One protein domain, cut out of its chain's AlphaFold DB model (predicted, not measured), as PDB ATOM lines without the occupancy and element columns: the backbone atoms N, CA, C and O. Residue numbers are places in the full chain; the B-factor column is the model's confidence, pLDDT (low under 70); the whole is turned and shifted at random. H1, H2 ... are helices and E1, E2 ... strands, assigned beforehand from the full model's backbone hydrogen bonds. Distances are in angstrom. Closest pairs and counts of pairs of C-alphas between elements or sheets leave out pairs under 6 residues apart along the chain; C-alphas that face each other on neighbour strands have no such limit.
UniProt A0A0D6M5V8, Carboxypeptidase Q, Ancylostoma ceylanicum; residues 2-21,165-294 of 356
ATOM      1  N   ALA A   2     128.783 155.943 170.419       93.62
ATOM      2  CA  ALA A   2     129.037 157.287 169.869       93.62
ATOM      3  C   ALA A   2     130.437 157.835 170.223       93.62
ATOM      4  O   ALA A   2     131.138 158.340 169.351       93.62
ATOM      5  N   SER A   3     130.875 157.639 171.472       93.62
ATOM      6  CA  SER A   3     132.238 157.952 171.928       93.62
ATOM      7  C   SER A   3     133.322 157.218 171.128       93.62
ATOM      8  O   SER A   3     134.256 157.849 170.655       93.62
ATOM      9  N   LEU A   4     133.162 155.911 170.899       93.56
ATOM     10  CA  LEU A   4     134.102 155.095 170.115       93.56
ATOM     11  C   LEU A   4     134.192 155.546 168.648       93.56
ATOM     12  O   LEU A   4     135.274 155.552 168.070       93.56
ATOM     13  N   ARG A   5     133.076 155.990 168.050       91.19
ATOM     14  CA  ARG A   5     133.088 156.573 166.693       91.19
ATOM     15  C   ARG A   5     133.857 157.886 166.642       91.19
ATOM     16  O   ARG A   5     134.587 158.111 165.685       91.19
ATOM     17  N   LYS A   6     133.720 158.732 167.669       92.88
ATOM     18  CA  LYS A   6     134.492 159.979 167.792       92.88
ATOM     19  C   LYS A   6     136.002 159.709 167.867       92.88
ATOM     20  O   LYS A   6     136.788 160.503 167.366       92.88
ATOM     21  N   ASP A   7     136.386 158.565 168.423       89.88
ATOM     22  CA  ASP A   7     137.772 158.085 168.468       89.88
ATOM     23  C   ASP A   7     138.231 157.389 167.165       89.88
ATOM     24  O   ASP A   7     139.349 156.873 167.084       89.88
ATOM     25  N   ASN A   8     137.393 157.392 166.122       88.56
ATOM     26  CA  ASN A   8     137.623 156.746 164.828       88.56
ATOM     27  C   ASN A   8     137.773 155.218 164.891       88.56
ATOM     28  O   ASN A   8     138.486 154.636 164.072       88.56
ATOM     29  N   PHE A   9     137.104 154.551 165.836       88.50
ATOM     30  CA  PHE A   9     136.997 153.094 165.794       88.50
ATOM     31  C   PHE A   9     135.848 152.647 164.871       88.50
ATOM     32  O   PHE A   9     134.737 153.187 164.979       88.50
ATOM     33  N   PRO A  10     136.060 151.639 164.000       89.31
ATOM     34  CA  PRO A  10     134.959 150.885 163.411       89.31
ATOM     35  C   PRO A  10     134.220 150.170 164.544       89.31
ATOM     36  O   PRO A  10     134.809 149.369 165.259       89.31
ATOM     37  N   VAL A  11     132.945 150.507 164.744       93.81
ATOM     38  CA  VAL A  11     132.135 149.986 165.854       93.81
ATOM     39  C   VAL A  11     130.751 149.582 165.376       93.81
ATOM     40  O   VAL A  11     130.034 150.364 164.736       93.81
ATOM     41  N   HIS A  12     130.342 148.385 165.770       94.38
ATOM     42  CA  HIS A  12     128.995 147.862 165.595       94.38
ATOM     43  C   HIS A  12     128.497 147.256 166.908       94.38
ATOM     44  O   HIS A  12     129.159 147.297 167.944       94.38
ATOM     45  N   SER A  13     127.261 146.768 166.882       95.50
ATOM     46  CA  SER A  13     126.672 146.084 168.028       95.50
ATOM     47  C   SER A  13     125.989 144.811 167.577       95.50
ATOM     48  O   SER A  13     125.301 144.806 166.551       95.50
ATOM     49  N   GLU A  14     126.136 143.764 168.371       95.38
ATOM     50  CA  GLU A  14     125.627 142.431 168.070       95.38
ATOM     51  C   GLU A  14     124.493 142.088 169.033       95.38
ATOM     52  O   GLU A  14     124.667 142.244 170.243       95.38
ATOM     53  N   PRO A  15     123.311 141.694 168.527       96.75
ATOM     54  CA  PRO A  15     122.159 141.407 169.370       96.75
ATOM     55  C   PRO A  15     122.408 140.174 170.242       96.75
ATOM     56  O   PRO A  15     122.880 139.160 169.745       96.75
ATOM     57  N   VAL A  16     122.017 140.250 171.511       96.44
ATOM     58  CA  VAL A  16     121.985 139.127 172.455       96.44
ATOM     59  C   VAL A  16     120.532 138.961 172.911       96.44
ATOM     60  O   VAL A  16     120.085 139.677 173.814       96.44
ATOM     61  N   PRO A  17     119.740 138.124 172.216       96.81
ATOM     62  CA  PRO A  17     118.342 137.891 172.552       96.81
ATOM     63  C   PRO A  17     118.209 136.905 173.717       96.81
ATOM     64  O   PRO A  17     119.148 136.188 174.056       96.81
ATOM     65  N   GLY A  18     117.001 136.808 174.273       95.44
ATOM     66  CA  GLY A  18     116.666 135.755 175.231       95.44
ATOM     67  C   GLY A  18     117.228 135.983 176.633       95.44
ATOM     68  O   GLY A  18     117.360 135.025 177.393       95.44
ATOM     69  N   LEU A  19     117.589 137.222 176.975       95.31
ATOM     70  CA  LEU A  19     118.140 137.531 178.286       95.31
ATOM     71  C   LEU A  19     117.030 137.611 179.342       95.31
ATOM     72  O   LEU A  19     115.935 138.095 179.038       95.31
ATOM     73  N   PRO A  20     117.293 137.173 180.581       93.88
ATOM     74  CA  PRO A  20     116.301 137.223 181.644       93.88
ATOM     75  C   PRO A  20     115.973 138.659 182.062       93.88
ATOM     76  O   PRO A  20     116.863 139.507 182.182       93.88
ATOM     77  N   ARG A  21     114.690 138.921 182.324       95.06
ATOM     78  CA  ARG A  21     114.191 140.226 182.762       95.06
ATOM     79  C   ARG A  21     113.789 140.173 184.226       95.06
ATOM     80  O   ARG A  21     112.619 139.999 184.566       95.06
ATOM     81  N   ASP A 165     108.839 137.610 180.230       95.12
ATOM     82  CA  ASP A 165     109.336 138.272 179.032       95.12
ATOM     83  C   ASP A 165     110.860 138.243 179.011       95.12
ATOM     84  O   ASP A 165     111.525 138.656 179.963       95.12
ATOM     85  N   LEU A 166     111.420 137.836 177.878       95.25
ATOM     86  CA  LEU A 166     112.853 137.916 177.640       95.25
ATOM     87  C   LEU A 166     113.207 139.248 176.985       95.25
ATOM     88  O   LEU A 166     112.440 139.797 176.191       95.25
ATOM     89  N   VAL A 167     114.397 139.759 177.290       96.19
ATOM     90  CA  VAL A 167     114.888 141.024 176.740       96.19
ATOM     91  C   VAL A 167     116.003 140.807 175.731       96.19
ATOM     92  O   VAL A 167     116.761 139.837 175.767       96.19
ATOM     93  N   LEU A 168     116.077 141.744 174.791       96.94
ATOM     94  CA  LEU A 168     117.190 141.890 173.872       96.94
ATOM     95  C   LEU A 168     118.168 142.905 174.460       96.94
ATOM     96  O   LEU A 168     117.791 144.052 174.695       96.94
ATOM     97  N   SER A 169     119.428 142.510 174.607       97.25
ATOM     98  CA  SER A 169     120.537 143.447 174.800       97.25
ATOM     99  C   SER A 169     121.534 143.319 173.650       97.25
ATOM    100  O   SER A 169     121.232 142.695 172.627       97.25
ATOM    101  N   ARG A 170     122.693 143.976 173.742       97.81
ATOM    102  CA  ARG A 170     123.700 143.967 172.680       97.81
ATOM    103  C   ARG A 170     125.119 144.010 173.231       97.81
ATOM    104  O   ARG A 170     125.425 144.862 174.060       97.81
ATOM    105  N   ASN A 171     125.996 143.181 172.674       97.69
ATOM    106  CA  ASN A 171     127.436 143.386 172.803       97.69
ATOM    107  C   ASN A 171     127.851 144.593 171.949       97.69
ATOM    108  O   ASN A 171     127.264 144.847 170.889       97.69
ATOM    109  N   VAL A 172     128.879 145.322 172.379       98.00
ATOM    110  CA  VAL A 172     129.503 146.391 171.584       98.00
ATOM    111  C   VAL A 172     130.876 145.925 171.140       98.00
ATOM    112  O   VAL A 172     131.725 145.650 171.976       98.00
ATOM    113  N   VAL A 173     131.109 145.877 169.833       96.81
ATOM    114  CA  VAL A 173     132.349 145.351 169.254       96.81
ATOM    115  C   VAL A 173     133.023 146.447 168.442       96.81
ATOM    116  O   VAL A 173     132.355 147.178 167.702       96.81
ATOM    117  N   PHE A 174     134.336 146.592 168.596       94.88
ATOM    118  CA  PHE A 174     135.123 147.559 167.843       94.88
ATOM    119  C   PHE A 174     136.562 147.100 167.629       94.88
ATOM    120  O   PHE A 174     137.188 146.537 168.522       94.88
ATOM    121  N   ASP A 175     137.100 147.384 166.446       90.62
ATOM    122  CA  ASP A 175     138.355 146.786 165.985       90.62
ATOM    123  C   ASP A 175     139.454 147.840 165.765       90.62
ATOM    124  O   ASP A 175     139.194 148.988 165.398       90.62
ATOM    125  N   ILE A 176     140.715 147.433 165.927       84.88
ATOM    126  CA  ILE A 176     141.856 148.044 165.240       84.88
ATOM    127  C   ILE A 176     142.254 147.072 164.131       84.88
ATOM    128  O   ILE A 176     142.759 145.981 164.434       84.88
ATOM    129  N   PRO A 177     142.053 147.440 162.856       67.62
ATOM    130  CA  PRO A 177     142.510 146.603 161.767       67.62
ATOM    131  C   PRO A 177     144.032 146.612 161.706       67.62
ATOM    132  O   PRO A 177     144.683 147.633 161.940       67.62
ATOM    133  N   GLY A 178     144.607 145.478 161.338       56.97
ATOM    134  CA  GLY A 178     145.979 145.464 160.858       56.97
ATOM    135  C   GLY A 178     145.954 145.803 159.372       56.97
ATOM    136  O   GLY A 178     145.237 145.182 158.617       56.97
ATOM    137  N   ASN A 179     146.705 146.814 158.955       55.75
ATOM    138  CA  ASN A 179     146.741 147.363 157.595       55.75
ATOM    139  C   ASN A 179     146.182 146.490 156.437       55.75
ATOM    140  O   ASN A 179     146.815 145.513 156.055       55.75
ATOM    141  N   ASP A 180     145.121 146.962 155.777       42.69
ATOM    142  CA  ASP A 180     145.262 147.528 154.431       42.69
ATOM    143  C   ASP A 180     144.103 148.483 154.112       42.69
ATOM    144  O   ASP A 180     142.937 148.213 154.402       42.69
ATOM    145  N   ASN A 181     144.421 149.595 153.449       40.16
ATOM    146  CA  ASN A 181     143.479 150.569 152.880       40.16
ATOM    147  C   ASN A 181     142.631 149.991 151.718       40.16
ATOM    148  O   ASN A 181     142.249 150.704 150.791       40.16
ATOM    149  N   LYS A 182     142.314 148.692 151.739       37.09
ATOM    150  CA  LYS A 182     141.455 148.021 150.760       37.09
ATOM    151  C   LYS A 182     140.402 147.187 151.475       37.09
ATOM    152  O   LYS A 182     140.485 145.972 151.597       37.09
ATOM    153  N   CYS A 183     139.346 147.882 151.880       37.06
ATOM    154  CA  CYS A 183     138.046 147.293 152.160       37.06
ATOM    155  C   CYS A 183     137.531 146.579 150.891       37.06
ATOM    156  O   CYS A 183     137.124 147.236 149.934       37.06
ATOM    157  N   ARG A 184     137.550 145.241 150.848       36.59
ATOM    158  CA  ARG A 184     136.863 144.446 149.809       36.59
ATOM    159  C   ARG A 184     136.052 143.315 150.433       36.59
ATOM    160  O   ARG A 184     136.375 142.161 150.210       36.59
ATOM    161  N   ILE A 185     134.972 143.639 151.146       33.81
ATOM    162  CA  ILE A 185     133.800 142.750 151.232       33.81
ATOM    163  C   ILE A 185     132.535 143.620 151.205       33.81
ATOM    164  O   ILE A 185     132.169 144.259 152.188       33.81
ATOM    165  N   CYS A 186     131.883 143.661 150.042       27.95
ATOM    166  CA  CYS A 186     130.516 144.140 149.879       27.95
ATOM    167  C   CYS A 186     129.577 142.947 150.084       27.95
ATOM    168  O   CYS A 186     129.562 142.049 149.245       27.95
ATOM    169  N   PHE A 187     128.764 142.946 151.140       34.09
ATOM    170  CA  PHE A 187     127.569 142.102 151.153       34.09
ATOM    171  C   PHE A 187     126.487 142.782 150.312       34.09
ATOM    172  O   PHE A 187     126.114 143.936 150.546       34.09
ATOM    173  N   GLN A 188     126.015 142.081 149.281       37.94
ATOM    174  CA  GLN A 188     124.889 142.531 148.475       37.94
ATOM    175  C   GLN A 188     123.655 142.750 149.371       37.94
ATOM    176  O   GLN A 188     123.271 141.887 150.153       37.94
ATOM    177  N   LYS A 189     123.030 143.920 149.177       37.06
ATOM    178  CA  LYS A 189     121.682 144.353 149.603       37.06
ATOM    179  C   LYS A 189     121.431 144.952 150.998       37.06
ATOM    180  O   LYS A 189     120.298 145.362 151.231       37.06
ATOM    181  N   SER A 190     122.428 145.223 151.844       38.94
ATOM    182  CA  SER A 190     122.247 146.238 152.906       38.94
ATOM    183  C   SER A 190     123.508 147.081 153.128       38.94
ATOM    184  O   SER A 190     124.600 146.604 153.429       38.94
ATOM    185  N   LYS A 191     123.382 148.392 152.891       41.75
ATOM    186  CA  LYS A 191     124.481 149.358 152.987       41.75
ATOM    187  C   LYS A 191     124.849 149.599 154.458       41.75
ATOM    188  O   LYS A 191     124.219 150.438 155.094       41.75
ATOM    189  N   ARG A 192     125.910 148.918 154.919       33.50
ATOM    190  CA  ARG A 192     126.917 149.282 155.956       33.50
ATOM    191  C   ARG A 192     127.150 148.162 156.980       33.50
ATOM    192  O   ARG A 192     126.544 148.169 158.040       33.50
ATOM    193  N   CYS A 193     128.134 147.313 156.694       32.38
ATOM    194  CA  CYS A 193     129.003 146.675 157.687       32.38
ATOM    195  C   CYS A 193     130.375 146.481 157.027       32.38
ATOM    196  O   CYS A 193     130.507 145.673 156.113       32.38
ATOM    197  N   ALA A 194     131.366 147.274 157.434       34.16
ATOM    198  CA  ALA A 194     132.751 147.135 156.998       34.16
ATOM    199  C   ALA A 194     133.551 146.615 158.193       34.16
ATOM    200  O   ALA A 194     133.895 147.381 159.090       34.16
ATOM    201  N   PHE A 195     133.782 145.306 158.221       38.56
ATOM    202  CA  PHE A 195     134.713 144.685 159.153       38.56
ATOM    203  C   PHE A 195     136.096 144.718 158.507       38.56
ATOM    204  O   PHE A 195     136.264 144.265 157.374       38.56
ATOM    205  N   LEU A 196     137.059 145.330 159.192       42.19
ATOM    206  CA  LEU A 196     138.424 145.507 158.709       42.19
ATOM    207  C   LEU A 196     139.336 144.552 159.481       42.19
ATOM    208  O   LEU A 196     139.254 144.453 160.703       42.19
ATOM    209  N   THR A 197     140.187 143.841 158.756       46.44
ATOM    210  CA  THR A 197     140.973 142.718 159.265       46.44
ATOM    211  C   THR A 197     142.440 143.099 159.535       46.44
ATOM    212  O   THR A 197     142.827 144.234 159.298       46.44
ATOM    213  N   GLY A 198     143.229 142.187 160.119       43.31
ATOM    214  CA  GLY A 198     144.683 142.229 160.389       43.31
ATOM    215  C   GLY A 198     145.605 142.261 159.153       43.31
ATOM    216  O   GLY A 198     145.217 141.792 158.090       43.31
ATOM    217  N   SER A 199     146.856 142.739 159.295       53.91
ATOM    218  CA  SER A 199     147.684 143.120 158.132       53.91
ATOM    219  C   SER A 199     148.302 141.945 157.385       53.91
ATOM    220  O   SER A 199     148.402 141.958 156.166       53.91
ATOM    221  N   THR A 200     148.763 140.932 158.119       60.31
ATOM    222  CA  THR A 200     149.329 139.702 157.537       60.31
ATOM    223  C   THR A 200     148.572 138.462 157.987       60.31
ATOM    224  O   THR A 200     148.678 137.422 157.350       60.31
ATOM    225  N   LEU A 201     147.822 138.553 159.091       71.12
ATOM    226  CA  LEU A 201     147.024 137.463 159.654       71.12
ATOM    227  C   LEU A 201     145.604 137.970 159.970       71.12
ATOM    228  O   LEU A 201     145.229 138.072 161.138       71.12
ATOM    229  N   PRO A 202     144.816 138.323 158.937       69.44
ATOM    230  CA  PRO A 202     143.541 139.016 159.087       69.44
ATOM    231  C   PRO A 202     142.471 138.268 159.878       69.44
ATOM    232  O   PRO A 202     141.653 138.885 160.557       69.44
ATOM    233  N   GLN A 203     142.493 136.943 159.780       77.56
ATOM    234  CA  GLN A 203     141.552 136.060 160.458       77.56
ATOM    235  C   GLN A 203     141.985 135.723 161.889       77.56
ATOM    236  O   GLN A 203     141.214 135.119 162.623       77.56
ATOM    237  N   GLU A 204     143.207 136.085 162.296       85.50
ATOM    238  CA  GLU A 204     143.658 135.885 163.672       85.50
ATOM    239  C   GLU A 204     143.265 137.082 164.534       85.50
ATOM    240  O   GLU A 204     143.619 138.227 164.234       85.50
ATOM    241  N   ILE A 205     142.547 136.800 165.617       87.06
ATOM    242  CA  ILE A 205     141.973 137.793 166.516       87.06
ATOM    243  C   ILE A 205     142.718 137.771 167.850       87.06
ATOM    244  O   ILE A 205     142.848 136.727 168.494       87.06
ATOM    245  N   VAL A 206     143.187 138.949 168.259       90.81
ATOM    246  CA  VAL A 206     143.577 139.260 169.636       90.81
ATOM    247  C   VAL A 206     142.401 139.997 170.260       90.81
ATOM    248  O   VAL A 206     142.148 141.154 169.926       90.81
ATOM    249  N   LEU A 207     141.656 139.310 171.115       92.31
ATOM    250  CA  LEU A 207     140.486 139.850 171.783       92.31
ATOM    251  C   LEU A 207     140.883 140.475 173.123       92.31
ATOM    252  O   LEU A 207     141.595 139.865 173.917       92.31
ATOM    253  N   ILE A 208     140.406 141.686 173.379       94.69
ATOM    254  CA  ILE A 208     140.456 142.334 174.690       94.69
ATOM    255  C   ILE A 208     139.045 142.783 175.067       94.69
ATOM    256  O   ILE A 208     138.268 143.176 174.201       94.69
ATOM    257  N   SER A 209     138.666 142.686 176.330       95.38
ATOM    258  CA  SER A 209     137.265 142.855 176.703       95.38
ATOM    259  C   SER A 209     137.057 143.342 178.126       95.38
ATOM    260  O   SER A 209     138.006 143.460 178.898       95.38
ATOM    261  N   ALA A 210     135.813 143.713 178.380       96.31
ATOM    262  CA  ALA A 210     135.240 144.234 179.612       96.31
ATOM    263  C   ALA A 210     133.708 144.051 179.495       96.31
ATOM    264  O   ALA A 210     133.234 143.726 178.395       96.31
ATOM    265  N   HIS A 211     132.906 144.293 180.530       96.38
ATOM    266  CA  HIS A 211     131.439 144.210 180.417       96.38
ATOM    267  C   HIS A 211     130.718 145.534 180.692       96.38
ATOM    268  O   HIS A 211     131.079 146.321 181.555       96.38
ATOM    269  N   ILE A 212     129.703 145.838 179.877       96.31
ATOM    270  CA  ILE A 212     129.007 147.134 179.879       96.31
ATOM    271  C   ILE A 212     127.818 147.184 180.839       96.31
ATOM    272  O   ILE A 212     127.332 148.276 181.137       96.31
ATOM    273  N   ASP A 213     127.296 146.030 181.255       95.75
ATOM    274  CA  ASP A 213     126.275 145.951 182.297       95.75
ATOM    275  C   ASP A 213     126.885 146.053 183.698       95.75
ATOM    276  O   ASP A 213     128.091 145.935 183.867       95.75
ATOM    277  N   SER A 214     126.038 146.305 184.690       96.12
ATOM    278  CA  SER A 214     126.398 146.306 186.106       96.12
ATOM    279  C   SER A 214     125.172 145.947 186.940       96.12
ATOM    280  O   SER A 214     124.036 145.982 186.448       96.12
ATOM    281  N   TRP A 215     125.361 145.735 188.240       95.62
ATOM    282  CA  TRP A 215     124.245 145.776 189.189       95.62
ATOM    283  C   TRP A 215     123.558 147.152 189.238       95.62
ATOM    284  O   TRP A 215     124.151 148.199 188.973       95.62
ATOM    285  N   ASP A 216     122.287 147.139 189.629       94.00
ATOM    286  CA  ASP A 216     121.307 148.224 189.483       94.00
ATOM    287  C   ASP A 216     121.303 149.268 190.615       94.00
ATOM    288  O   ASP A 216     120.682 150.319 190.486       94.00
ATOM    289  N   ILE A 217     121.989 148.992 191.727       93.12
ATOM    290  CA  ILE A 217     122.036 149.881 192.907       93.12
ATOM    291  C   ILE A 217     123.219 150.858 192.857       93.12
ATOM    292  O   ILE A 217     123.190 151.921 193.478       93.12
ATOM    293  N   GLY A 218     124.282 150.485 192.144       92.19
ATOM    294  CA  GLY A 218     125.500 151.277 192.010       92.19
ATOM    295  C   GLY A 218     125.531 152.104 190.726       92.19
ATOM    296  O   GLY A 218     124.516 152.350 190.086       92.19
ATOM    297  N   GLN A 219     126.733 152.542 190.353       95.00
ATOM    298  CA  GLN A 219     127.012 153.184 189.057       95.00
ATOM    299  C   GLN A 219     127.965 152.344 188.192       95.00
ATOM    300  O   GLN A 219     128.511 152.850 187.218       95.00
ATOM    301  N   GLY A 220     128.240 151.101 188.606       95.38
ATOM    302  CA  GLY A 220     129.135 150.184 187.897       95.38
ATOM    303  C   GLY A 220     130.550 150.723 187.669       95.38
ATOM    304  O   GLY A 220     131.195 150.368 186.697       95.38
ATOM    305  N   ALA A 221     131.051 151.641 188.505       95.88
ATOM    306  CA  ALA A 221     132.296 152.353 188.199       95.88
ATOM    307  C   ALA A 221     133.542 151.449 188.232       95.88
ATOM    308  O   ALA A 221     134.451 151.635 187.431       95.88
ATOM    309  N   LEU A 222     133.589 150.498 189.168       93.38
ATOM    310  CA  LEU A 222     134.661 149.499 189.271       93.38
ATOM    311  C   LEU A 222     134.284 148.160 188.626       93.38
ATOM    312  O   LEU A 222     135.171 147.358 188.388       93.38
ATOM    313  N   ASP A 223     132.997 147.947 188.375       94.31
ATOM    314  CA  ASP A 223     132.396 146.683 187.950       94.31
ATOM    315  C   ASP A 223     131.269 147.032 186.950       94.31
ATOM    316  O   ASP A 223     130.136 147.312 187.353       94.31
ATOM    317  N   ASP A 224     131.580 147.290 185.672       95.75
ATOM    318  CA  ASP A 224     132.930 147.238 185.063       95.75
ATOM    319  C   ASP A 224     133.288 148.467 184.186       95.75
ATOM    320  O   ASP A 224     133.973 148.438 183.159       95.75
ATOM    321  N   GLY A 225     132.878 149.654 184.632       96.81
ATOM    322  CA  GLY A 225     133.283 150.929 184.028       96.81
ATOM    323  C   GLY A 225     134.808 151.128 183.988       96.81
ATOM    324  O   GLY A 225     135.334 151.764 183.066       96.81
ATOM    325  N   GLY A 226     135.518 150.557 184.964       95.94
ATOM    326  CA  GLY A 226     136.973 150.520 185.052       95.94
ATOM    327  C   GLY A 226     137.608 149.730 183.911       95.94
ATOM    328  O   GLY A 226     138.460 150.278 183.201       95.94
ATOM    329  N   GLY A 227     137.153 148.496 183.677       95.25
ATOM    330  CA  GLY A 227     137.593 147.663 182.563       95.25
ATOM    331  C   GLY A 227     137.276 148.290 181.212       95.25
ATOM    332  O   GLY A 227     138.149 148.363 180.340       95.25
ATOM    333  N   LEU A 228     136.085 148.884 181.056       96.31
ATOM    334  CA  LEU A 228     135.727 149.646 179.851       96.31
ATOM    335  C   LEU A 228     136.737 150.761 179.557       96.31
ATOM    336  O   LEU A 228     137.163 150.948 178.408       96.31
ATOM    337  N   ALA A 229     137.113 151.523 180.587       96.12
ATOM    338  CA  ALA A 229     138.086 152.598 180.461       96.12
ATOM    339  C   ALA A 229     139.483 152.058 180.115       96.12
ATOM    340  O   ALA A 229     140.133 152.609 179.222       96.12
ATOM    341  N   ALA A 230     139.916 150.970 180.759       94.88
ATOM    342  CA  ALA A 230     141.204 150.328 180.511       94.88
ATOM    343  C   ALA A 230     141.319 149.807 179.069       94.88
ATOM    344  O   ALA A 230     142.270 150.147 178.359       94.88
ATOM    345  N   VAL A 231     140.314 149.070 178.590       96.06
ATOM    346  CA  VAL A 231     140.266 148.547 177.215       96.06
ATOM    347  C   VAL A 231     140.256 149.683 176.196       96.06
ATOM    348  O   VAL A 231     141.041 149.675 175.243       96.06
ATOM    349  N   ARG A 232     139.421 150.712 176.395       95.94
ATOM    350  CA  ARG A 232     139.389 151.871 175.490       95.94
ATOM    351  C   ARG A 232     140.732 152.604 175.466       95.94
ATOM    352  O   ARG A 232     141.186 152.996 174.389       95.94
ATOM    353  N   ALA A 233     141.377 152.781 176.620       96.00
ATOM    354  CA  ALA A 233     142.688 153.418 176.715       96.00
ATOM    355  C   ALA A 233     143.771 152.606 175.986       96.00
ATOM    356  O   ALA A 233     144.545 153.186 175.221       96.00
ATOM    357  N   ALA A 234     143.782 151.281 176.148       95.00
ATOM    358  CA  ALA A 234     144.699 150.390 175.441       95.00
ATOM    359  C   ALA A 234     144.522 150.487 173.916       95.00
ATOM    360  O   ALA A 234     145.495 150.689 173.187       95.00
ATOM    361  N   MET A 235     143.276 150.448 173.431       94.94
ATOM    362  CA  MET A 235     142.969 150.593 172.003       94.94
ATOM    363  C   MET A 235     143.431 151.951 171.450       94.94
ATOM    364  O   MET A 235     144.052 152.025 170.388       94.94
ATOM    365  N   LEU A 236     143.190 153.044 172.181       95.25
ATOM    366  CA  LEU A 236     143.652 154.380 171.790       95.25
ATOM    367  C   LEU A 236     145.182 154.476 171.743       95.25
ATOM    368  O   LEU A 236     145.725 155.085 170.818       95.25
ATOM    369  N   ALA A 237     145.879 153.883 172.715       95.12
ATOM    370  CA  ALA A 237     147.338 153.867 172.759       95.12
ATOM    371  C   ALA A 237     147.921 153.131 171.545       95.12
ATOM    372  O   ALA A 237     148.768 153.686 170.845       95.12
ATOM    373  N   ILE A 238     147.405 151.939 171.232       91.56
ATOM    374  CA  ILE A 238     147.838 151.157 170.067       91.56
ATOM    375  C   ILE A 238     147.586 151.933 168.770       91.56
ATOM    376  O   ILE A 238     148.489 152.054 167.941       91.56
ATOM    377  N   GLN A 239     146.397 152.528 168.603       88.12
ATOM    378  CA  GLN A 239     146.070 153.319 167.412       88.12
ATOM    379  C   GLN A 239     147.030 154.511 167.235       88.12
ATOM    380  O   GLN A 239     147.452 154.808 166.117       88.12
ATOM    381  N   ARG A 240     147.388 155.203 168.325       91.19
ATOM    382  CA  ARG A 240     148.334 156.334 168.299       91.19
ATOM    383  C   ARG A 240     149.754 155.881 167.965       91.19
ATOM    384  O   ARG A 240     150.385 156.490 167.106       91.19
ATOM    385  N   LEU A 241     150.227 154.798 168.578       91.19
ATOM    386  CA  LEU A 241     151.558 154.242 168.316       91.19
ATOM    387  C   LEU A 241     151.701 153.773 166.861       91.19
ATOM    388  O   LEU A 241     152.683 154.104 166.200       91.19
ATOM    389  N   ALA A 242     150.687 153.092 166.325       87.88
ATOM    390  CA  ALA A 242     150.661 152.614 164.941       87.88
ATOM    391  C   ALA A 242     150.675 153.744 163.887       87.88
ATOM    392  O   ALA A 242     151.098 153.522 162.744       87.88
ATOM    393  N   LYS A 243     150.208 154.948 164.257       85.50
ATOM    394  CA  LYS A 243     150.256 156.153 163.410       85.50
ATOM    395  C   LYS A 243     151.663 156.741 163.327       85.50
ATOM    396  O   LYS A 243     152.054 157.179 162.252       85.50
ATOM    397  N   VAL A 244     152.405 156.745 164.436       91.06
ATOM    398  CA  VAL A 244     153.730 157.386 164.512       91.06
ATOM    399  C   VAL A 244     154.879 156.447 164.160       91.06
ATOM    400  O   VAL A 244     155.908 156.906 163.680       91.06
ATOM    401  N   ASN A 245     154.721 155.138 164.366       86.88
ATOM    402  CA  ASN A 245     155.745 154.157 164.038       86.88
ATOM    403  C   ASN A 245     155.104 152.880 163.449       86.88
ATOM    404  O   ASN A 245     154.364 152.179 164.147       86.88
ATOM    405  N   PRO A 246     155.403 152.544 162.175       83.94
ATOM    406  CA  PRO A 246     154.877 151.353 161.512       83.94
ATOM    407  C   PRO A 246     155.152 150.032 162.239       83.94
ATOM    408  O   PRO A 246     154.382 149.094 162.060       83.94
ATOM    409  N   ALA A 247     156.194 149.952 163.074       86.25
ATOM    410  CA  ALA A 247     156.507 148.759 163.862       86.25
ATOM    411  C   ALA A 247     155.408 148.400 164.878       86.25
ATOM    412  O   ALA A 247     155.258 147.230 165.220       86.25
ATOM    413  N   PHE A 248     154.607 149.377 165.321       85.12
ATOM    414  CA  PHE A 248     153.469 149.147 166.220       85.12
ATOM    415  C   PHE A 248     152.160 148.843 165.487       85.12
ATOM    416  O   PHE A 248     151.113 148.717 166.121       85.12
ATOM    417  N   ARG A 249     152.177 148.720 164.153       83.81
ATOM    418  CA  ARG A 249     150.990 148.289 163.408       83.81
ATOM    419  C   ARG A 249     150.736 146.804 163.683       83.81
ATOM    420  O   ARG A 249     151.622 145.984 163.431       83.81
ATOM    421  N   PRO A 250     149.549 146.426 164.188       85.50
ATOM    422  CA  PRO A 250     149.301 145.044 164.553       85.50
ATOM    423  C   PRO A 250     149.200 144.163 163.302       85.50
ATOM    424  O   PRO A 250     148.507 144.484 162.340       85.50
ATOM    425  N   LYS A 251     149.885 143.014 163.330       85.38
ATOM    426  CA  LYS A 251     149.811 141.993 162.265       85.38
ATOM    427  C   LYS A 251     148.466 141.261 162.221       85.38
ATOM    428  O   LYS A 251     148.082 140.723 161.183       85.38
ATOM    429  N   ARG A 252     147.796 141.225 163.371       87.12
ATOM    430  CA  ARG A 252     146.502 140.590 163.640       87.12
ATOM    431  C   ARG A 252     145.435 141.653 163.833       87.12
ATOM    432  O   ARG A 252     145.769 142.801 164.118       87.12
ATOM    433  N   THR A 253     144.173 141.264 163.736       88.12
ATOM    434  CA  THR A 253     143.080 142.132 164.179       88.12
ATOM    435  C   THR A 253     143.112 142.201 165.703       88.12
ATOM    436  O   THR A 253     143.161 141.160 166.362       88.12
ATOM    437  N   ILE A 254     143.082 143.409 166.266       92.69
ATOM    438  CA  ILE A 254     142.821 143.583 167.697       92.69
ATOM    439  C   ILE A 254     141.354 143.954 167.835       92.69
ATOM    440  O   ILE A 254     140.946 145.018 167.368       92.69
ATOM    441  N   ARG A 255     140.573 143.066 168.444       94.44
ATOM    442  CA  ARG A 255     139.141 143.253 168.656       94.44
ATOM    443  C   ARG A 255     138.885 143.574 170.113       94.44
ATOM    444  O   ARG A 255     139.250 142.797 170.989       94.44
ATOM    445  N   ALA A 256     138.220 144.690 170.356       97.06
ATOM    446  CA  ALA A 256     137.671 145.002 171.656       97.06
ATOM    447  C   ALA A 256     136.183 144.656 171.698       97.06
ATOM    448  O   ALA A 256     135.437 145.001 170.775       97.06
ATOM    449  N   VAL A 257     135.746 143.997 172.772       96.62
ATOM    450  CA  VAL A 257     134.323 143.725 172.996       96.62
ATOM    451  C   VAL A 257     133.903 144.165 174.387       96.62
ATOM    452  O   VAL A 257     134.574 143.860 175.365       96.62
ATOM    453  N   PHE A 258     132.782 144.879 174.458       97.75
ATOM    454  CA  PHE A 258     132.070 145.124 175.703       97.75
ATOM    455  C   PHE A 258     130.858 144.205 175.777       97.75
ATOM    456  O   PHE A 258     129.910 144.357 174.994       97.75
ATOM    457  N   TRP A 259     130.930 143.229 176.679       96.62
ATOM    458  CA  TRP A 259     129.896 142.220 176.875       96.62
ATOM    459  C   TRP A 259     128.673 142.818 177.543       96.62
ATOM    460  O   TRP A 259     128.799 143.665 178.414       96.62
ATOM    461  N   THR A 260     127.490 142.362 177.158       96.69
ATOM    462  CA  THR A 260     126.284 142.570 177.962       96.69
ATOM    463  C   THR A 260     125.970 141.323 178.779       96.69
ATOM    464  O   THR A 260     126.246 140.207 178.339       96.69
ATOM    465  N   ALA A 261     125.267 141.505 179.894       94.69
ATOM    466  CA  ALA A 261     124.770 140.417 180.732       94.69
ATOM    467  C   ALA A 261     125.899 139.492 181.228       94.69
ATOM    468  O   ALA A 261     125.736 138.266 181.252       94.69
ATOM    469  N   GLU A 262     127.044 140.077 181.593       93.88
ATOM    470  CA  GLU A 262     128.073 139.378 182.372       93.88
ATOM    471  C   GLU A 262     127.488 138.976 183.724       93.88
ATOM    472  O   GLU A 262     127.464 137.791 184.063       93.88
ATOM    473  N   GLU A 263     126.840 139.929 184.389       92.31
ATOM    474  CA  GLU A 263     126.393 139.823 185.779       92.31
ATOM    475  C   GLU A 263     125.332 138.732 185.973       92.31
ATOM    476  O   GLU A 263     125.163 138.141 187.044       92.31
ATOM    477  N   GLN A 264     124.619 138.413 184.889       89.19
ATOM    478  CA  GLN A 264     123.601 137.365 184.815       89.19
ATOM    479  C   GLN A 264     124.171 135.987 184.428       89.19
ATOM    480  O   GLN A 264     123.407 135.038 184.226       89.19
ATOM    481  N   GLY A 265     125.498 135.850 184.345       87.00
ATOM    482  CA  GLY A 265     126.203 134.598 184.079       87.00
ATOM    483  C   GLY A 265     126.899 134.537 182.718       87.00
ATOM    484  O   GLY A 265     126.753 133.529 182.020       87.00
ATOM    485  N   THR A 266     127.661 135.575 182.360       89.31
ATOM    486  CA  THR A 266     128.484 135.672 181.134       89.31
ATOM    487  C   THR A 266     127.703 135.443 179.837       89.31
ATOM    488  O   THR A 266     128.222 134.892 178.863       89.31
ATOM    489  N   LEU A 267     126.429 135.843 179.799       90.81
ATOM    490  CA  LEU A 267     125.505 135.483 178.720       90.81
ATOM    491  C   LEU A 267     125.888 136.129 177.381       90.81
ATOM    492  O   LEU A 267     125.861 135.448 176.353       90.81
ATOM    493  N   GLY A 268     126.304 137.400 177.376       92.50
ATOM    494  CA  GLY A 268     126.730 138.086 176.152       92.50
ATOM    495  C   GLY A 268     128.004 137.506 175.548       92.50
ATOM    496  O   GLY A 268     128.046 137.281 174.336       92.50
ATOM    497  N   ALA A 269     129.007 137.197 176.375       91.25
ATOM    498  CA  ALA A 269     130.240 136.549 175.928       91.25
ATOM    499  C   ALA A 269     129.966 135.141 175.374       91.25
ATOM    500  O   ALA A 269     130.415 134.801 174.281       91.25
ATOM    501  N   ARG A 270     129.146 134.332 176.062       88.38
ATOM    502  CA  ARG A 270     128.744 132.995 175.583       88.38
ATOM    503  C   ARG A 270     128.032 133.050 174.236       88.38
ATOM    504  O   ARG A 270     128.328 132.239 173.360       88.38
ATOM    505  N   TYR A 271     127.103 133.994 174.071       90.44
ATOM    506  CA  TYR A 271     126.382 134.181 172.815       90.44
ATOM    507  C   TYR A 271     127.325 134.587 171.676       90.44
ATOM    508  O   TYR A 271     127.256 134.021 170.584       90.44
ATOM    509  N   TYR A 272     128.251 135.511 171.949       91.12
ATOM    510  CA  TYR A 272     129.291 135.917 171.006       91.12
ATOM    511  C   TYR A 272     130.146 134.723 170.571       91.12
ATOM    512  O   TYR A 272     130.216 134.411 169.383       91.12
ATOM    513  N   CYS A 273     130.723 133.988 171.524       86.56
ATOM    514  CA  CYS A 273     131.530 132.801 171.252       86.56
ATOM    515  C   CYS A 273     130.777 131.776 170.396       86.56
ATOM    516  O   CYS A 273     131.288 131.328 169.372       86.56
ATOM    517  N   ALA A 274     129.538 131.440 170.760       85.25
ATOM    518  CA  ALA A 274     128.741 130.443 170.045       85.25
ATOM    519  C   ALA A 274     128.481 130.801 168.568       85.25
ATOM    520  O   ALA A 274     128.313 129.903 167.738       85.25
ATOM    521  N   ASN A 275     128.446 132.093 168.236       86.75
ATOM    522  CA  ASN A 275     128.272 132.565 166.864       86.75
ATOM    523  C   ASN A 275     129.605 132.701 166.126       86.75
ATOM    524  O   ASN A 275     129.711 132.273 164.979       86.75
ATOM    525  N   HIS A 276     130.629 133.244 166.783       85.19
ATOM    526  CA  HIS A 276     131.919 133.528 166.156       85.19
ATOM    527  C   HIS A 276     132.777 132.277 165.947       85.19
ATOM    528  O   HIS A 276     133.500 132.202 164.956       85.19
ATOM    529  N   LEU A 277     132.639 131.242 166.783       78.69
ATOM    530  CA  LEU A 277     133.327 129.958 166.580       78.69
ATOM    531  C   LEU A 277     132.861 129.199 165.327       78.69
ATOM    532  O   LEU A 277     133.539 128.268 164.898       78.69
ATOM    533  N   LYS A 278     131.730 129.596 164.728       80.62
ATOM    534  CA  LYS A 278     131.208 129.050 163.463       80.62
ATOM    535  C   LYS A 278     131.728 129.794 162.229       80.62
ATOM    536  O   LYS A 278     131.300 129.502 161.116       80.62
ATOM    537  N   THR A 279     132.592 130.783 162.428       81.56
ATOM    538  CA  THR A 279     133.180 131.591 161.359       81.56
ATOM    539  C   THR A 279     134.627 131.169 161.096       81.56
ATOM    540  O   THR A 279     135.176 130.315 161.787       81.56
ATOM    541  N   GLU A 280     135.265 131.798 160.107       80.38
ATOM    542  CA  GLU A 280     136.696 131.624 159.822       80.38
ATOM    543  C   GLU A 280     137.604 132.401 160.801       80.38
ATOM    544  O   GLU A 280     138.828 132.386 160.672       80.38
ATOM    545  N   GLU A 281     137.034 133.115 161.779       83.75
ATOM    546  CA  GLU A 281     137.815 133.812 162.798       83.75
ATOM    547  C   GLU A 281     138.556 132.822 163.709       83.75
ATOM    548  O   GLU A 281     138.016 131.818 164.177       83.75
ATOM    549  N   ARG A 282     139.821 133.132 163.995       83.25
ATOM    550  CA  ARG A 282     140.702 132.337 164.851       83.25
ATOM    551  C   ARG A 282     141.179 133.186 166.018       83.25
ATOM    552  O   ARG A 282     142.058 134.031 165.864       83.25
ATOM    553  N   PHE A 283     140.619 132.957 167.199       85.38
ATOM    554  CA  PHE A 283     141.058 133.631 168.418       85.38
ATOM    555  C   PHE A 283     142.392 133.044 168.879       85.38
ATOM    556  O   PHE A 283     142.474 131.884 169.273       85.38
ATOM    557  N   VAL A 284     143.455 133.843 168.799       85.62
ATOM    558  CA  VAL A 284     144.796 133.438 169.260       85.62
ATOM    559  C   VAL A 284     145.071 133.897 170.688       85.62
ATOM    560  O   VAL A 284     145.991 133.413 171.344       85.62
ATOM    561  N   PHE A 285     144.286 134.863 171.158       86.44
ATOM    562  CA  PHE A 285     144.371 135.447 172.481       86.44
ATOM    563  C   PHE A 285     143.050 136.114 172.826       86.44
ATOM    564  O   PHE A 285     142.480 136.802 171.982       86.44
ATOM    565  N   ALA A 286     142.610 135.951 174.063       88.62
ATOM    566  CA  ALA A 286     141.509 136.685 174.649       88.62
ATOM    567  C   ALA A 286     141.919 137.163 176.043       88.62
ATOM    568  O   ALA A 286     142.525 136.414 176.810       88.62
ATOM    569  N   SER A 287     141.592 138.412 176.356       89.50
ATOM    570  CA  SER A 287     141.746 138.995 177.682       89.50
ATOM    571  C   SER A 287     140.491 139.753 178.078       89.50
ATOM    572  O   SER A 287     139.824 140.342 177.230       89.50
ATOM    573  N   GLU A 288     140.223 139.809 179.369       90.69
ATOM    574  CA  GLU A 288     139.161 140.606 179.975       90.69
ATOM    575  C   GLU A 288     139.729 141.442 181.123       90.69
ATOM    576  O   GLU A 288     140.724 141.031 181.706       90.69
ATOM    577  N   SER A 289     139.164 142.609 181.416       91.75
ATOM    578  CA  SER A 289     139.480 143.435 182.586       91.75
ATOM    579  C   SER A 289     138.198 143.598 183.378       91.75
ATOM    580  O   SER A 289     137.304 144.228 182.843       91.75
ATOM    581  N   ASP A 290     138.124 143.020 184.579       89.94
ATOM    582  CA  ASP A 290     136.852 142.841 185.304       89.94
ATOM    583  C   ASP A 290     137.037 142.690 186.838       89.94
ATOM    584  O   ASP A 290     136.349 141.935 187.518       89.94
ATOM    585  N   GLN A 291     138.056 143.296 187.462       85.06
ATOM    586  CA  GLN A 291     138.127 143.312 188.943       85.06
ATOM    587  C   GLN A 291     138.499 144.683 189.519       85.06
ATOM    588  O   GLN A 291     139.126 144.797 190.582       85.06
ATOM    589  N   GLY A 292     138.035 145.744 188.858       86.75
ATOM    590  CA  GLY A 292     138.256 147.119 189.280       86.75
ATOM    591  C   GLY A 292     139.208 147.893 188.380       86.75
ATOM    592  O   GLY A 292     139.427 147.594 187.212       86.75
ATOM    593  N   ALA A 293     139.742 148.977 188.939       88.38
ATOM    594  CA  ALA A 293     140.614 149.916 188.229       88.38
ATOM    595  C   ALA A 293     141.802 150.372 189.090       88.38
ATOM    596  O   ALA A 293     142.424 151.407 188.831       88.38
ATOM    597  N   PHE A 294     142.097 149.649 190.173       87.38
ATOM    598  CA  PHE A 294     143.185 150.024 191.063       87.38
ATOM    599  C   PHE A 294     144.538 149.657 190.461       87.38
ATOM    600  O   PHE A 294     144.737 148.577 189.916       87.38
TER     601      PHE A 294
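Overview. This is residues 2 to 21 and 165 to 294 of the 356 residues of the protein "Carboxypeptidase Q" of Ancylostoma ceylanicum (UniProt A0A0D6M5V8). A twisted sheet of five strands, curled like part of a barrel, has the long helix H2 packed along one face and the shorter H3 in the hollow of the other, where the sheet curls round it. These make three layers, helices on both faces of a sheet; H1 only grazes the sheet, and a long loop, residues 177 to 200, links E2 to E3. The printed part has 150 residues, with three named helices and five named strands in the order H1 E1 E2 E3 H2 E4 H3 E5. The sheet runs E1 E2 E4 E3 E5 and is mixed, and the class is mixed, helices and strands. The whole is compact and rounded, with a radius of gyration of the C-alphas of 15.9 A and spans of 45 by 41 by 28 A.

Arrangement. Edge strand E1, residues 11 to 21, is antiparallel to E2, residues 165 to 176, with N 14 and O 171 at 3.0 A. E2 is antiparallel to E4, residues 252 to 259, with N 174 and O 256 at 2.9 A. E4 is parallel to E3, residues 201 to 211, with N 255 and O 206 at 2.9 A. E3 is parallel to the other edge strand, E5, residues 282 to 289, with N 207 and O 285 at 2.8 A. H2, residues 225 to 244, lies over E4 and E3 at a height over the sheet of 9.4 A and runs along the strands, at 1 degree to E3 on the local plane; its closest C-alphas to E3 are those of Gly 227 and Ala 210, 5.1 A apart. E3, H2 and E4 form a strand-helix-strand unit, two parallel neighbour strands with a helix between them in the chain, with a right-handed crossover. H3, residues 267 to 276, is on the opposite face; its closest C-alphas to E1 are those of Gly 268 and Val 16, 6.1 A apart. E4, H3 and E5 form a split unit, with E3 between its strands, also right-handed. H1, residues 2 to 6, only grazes the sheet; it is only just apart from H2, at 8.2 A. In H1, H2 and H3 every O i to N i+4 pair is within hydrogen-bond range.

Along the chain. H1 begins at C-alpha 2, (129.037, 157.287, 169.869). E1 is 26.5 A long and bends by 73 degrees at residue 18; E2 is 36.7 A, E3 26.8 A, H2 29.0 A, E4 21.3 A and H3 14.2 A. E5, 21.0 A, ends at C-alpha 289, (139.480, 143.435, 182.586).

Size, cuts and confidence. The C-alphas farthest apart, those of Asp 165 and Asn 245, are 51.3 A apart. Residues 22 to 164 are not printed; C-alphas 21 and 165 are 6.4 A apart across the cut. The links E2 to E3 and E3 to H2 are long. Mean pLDDT of the printed part is 83.4; residues 177 to 200 and 202 are under 70.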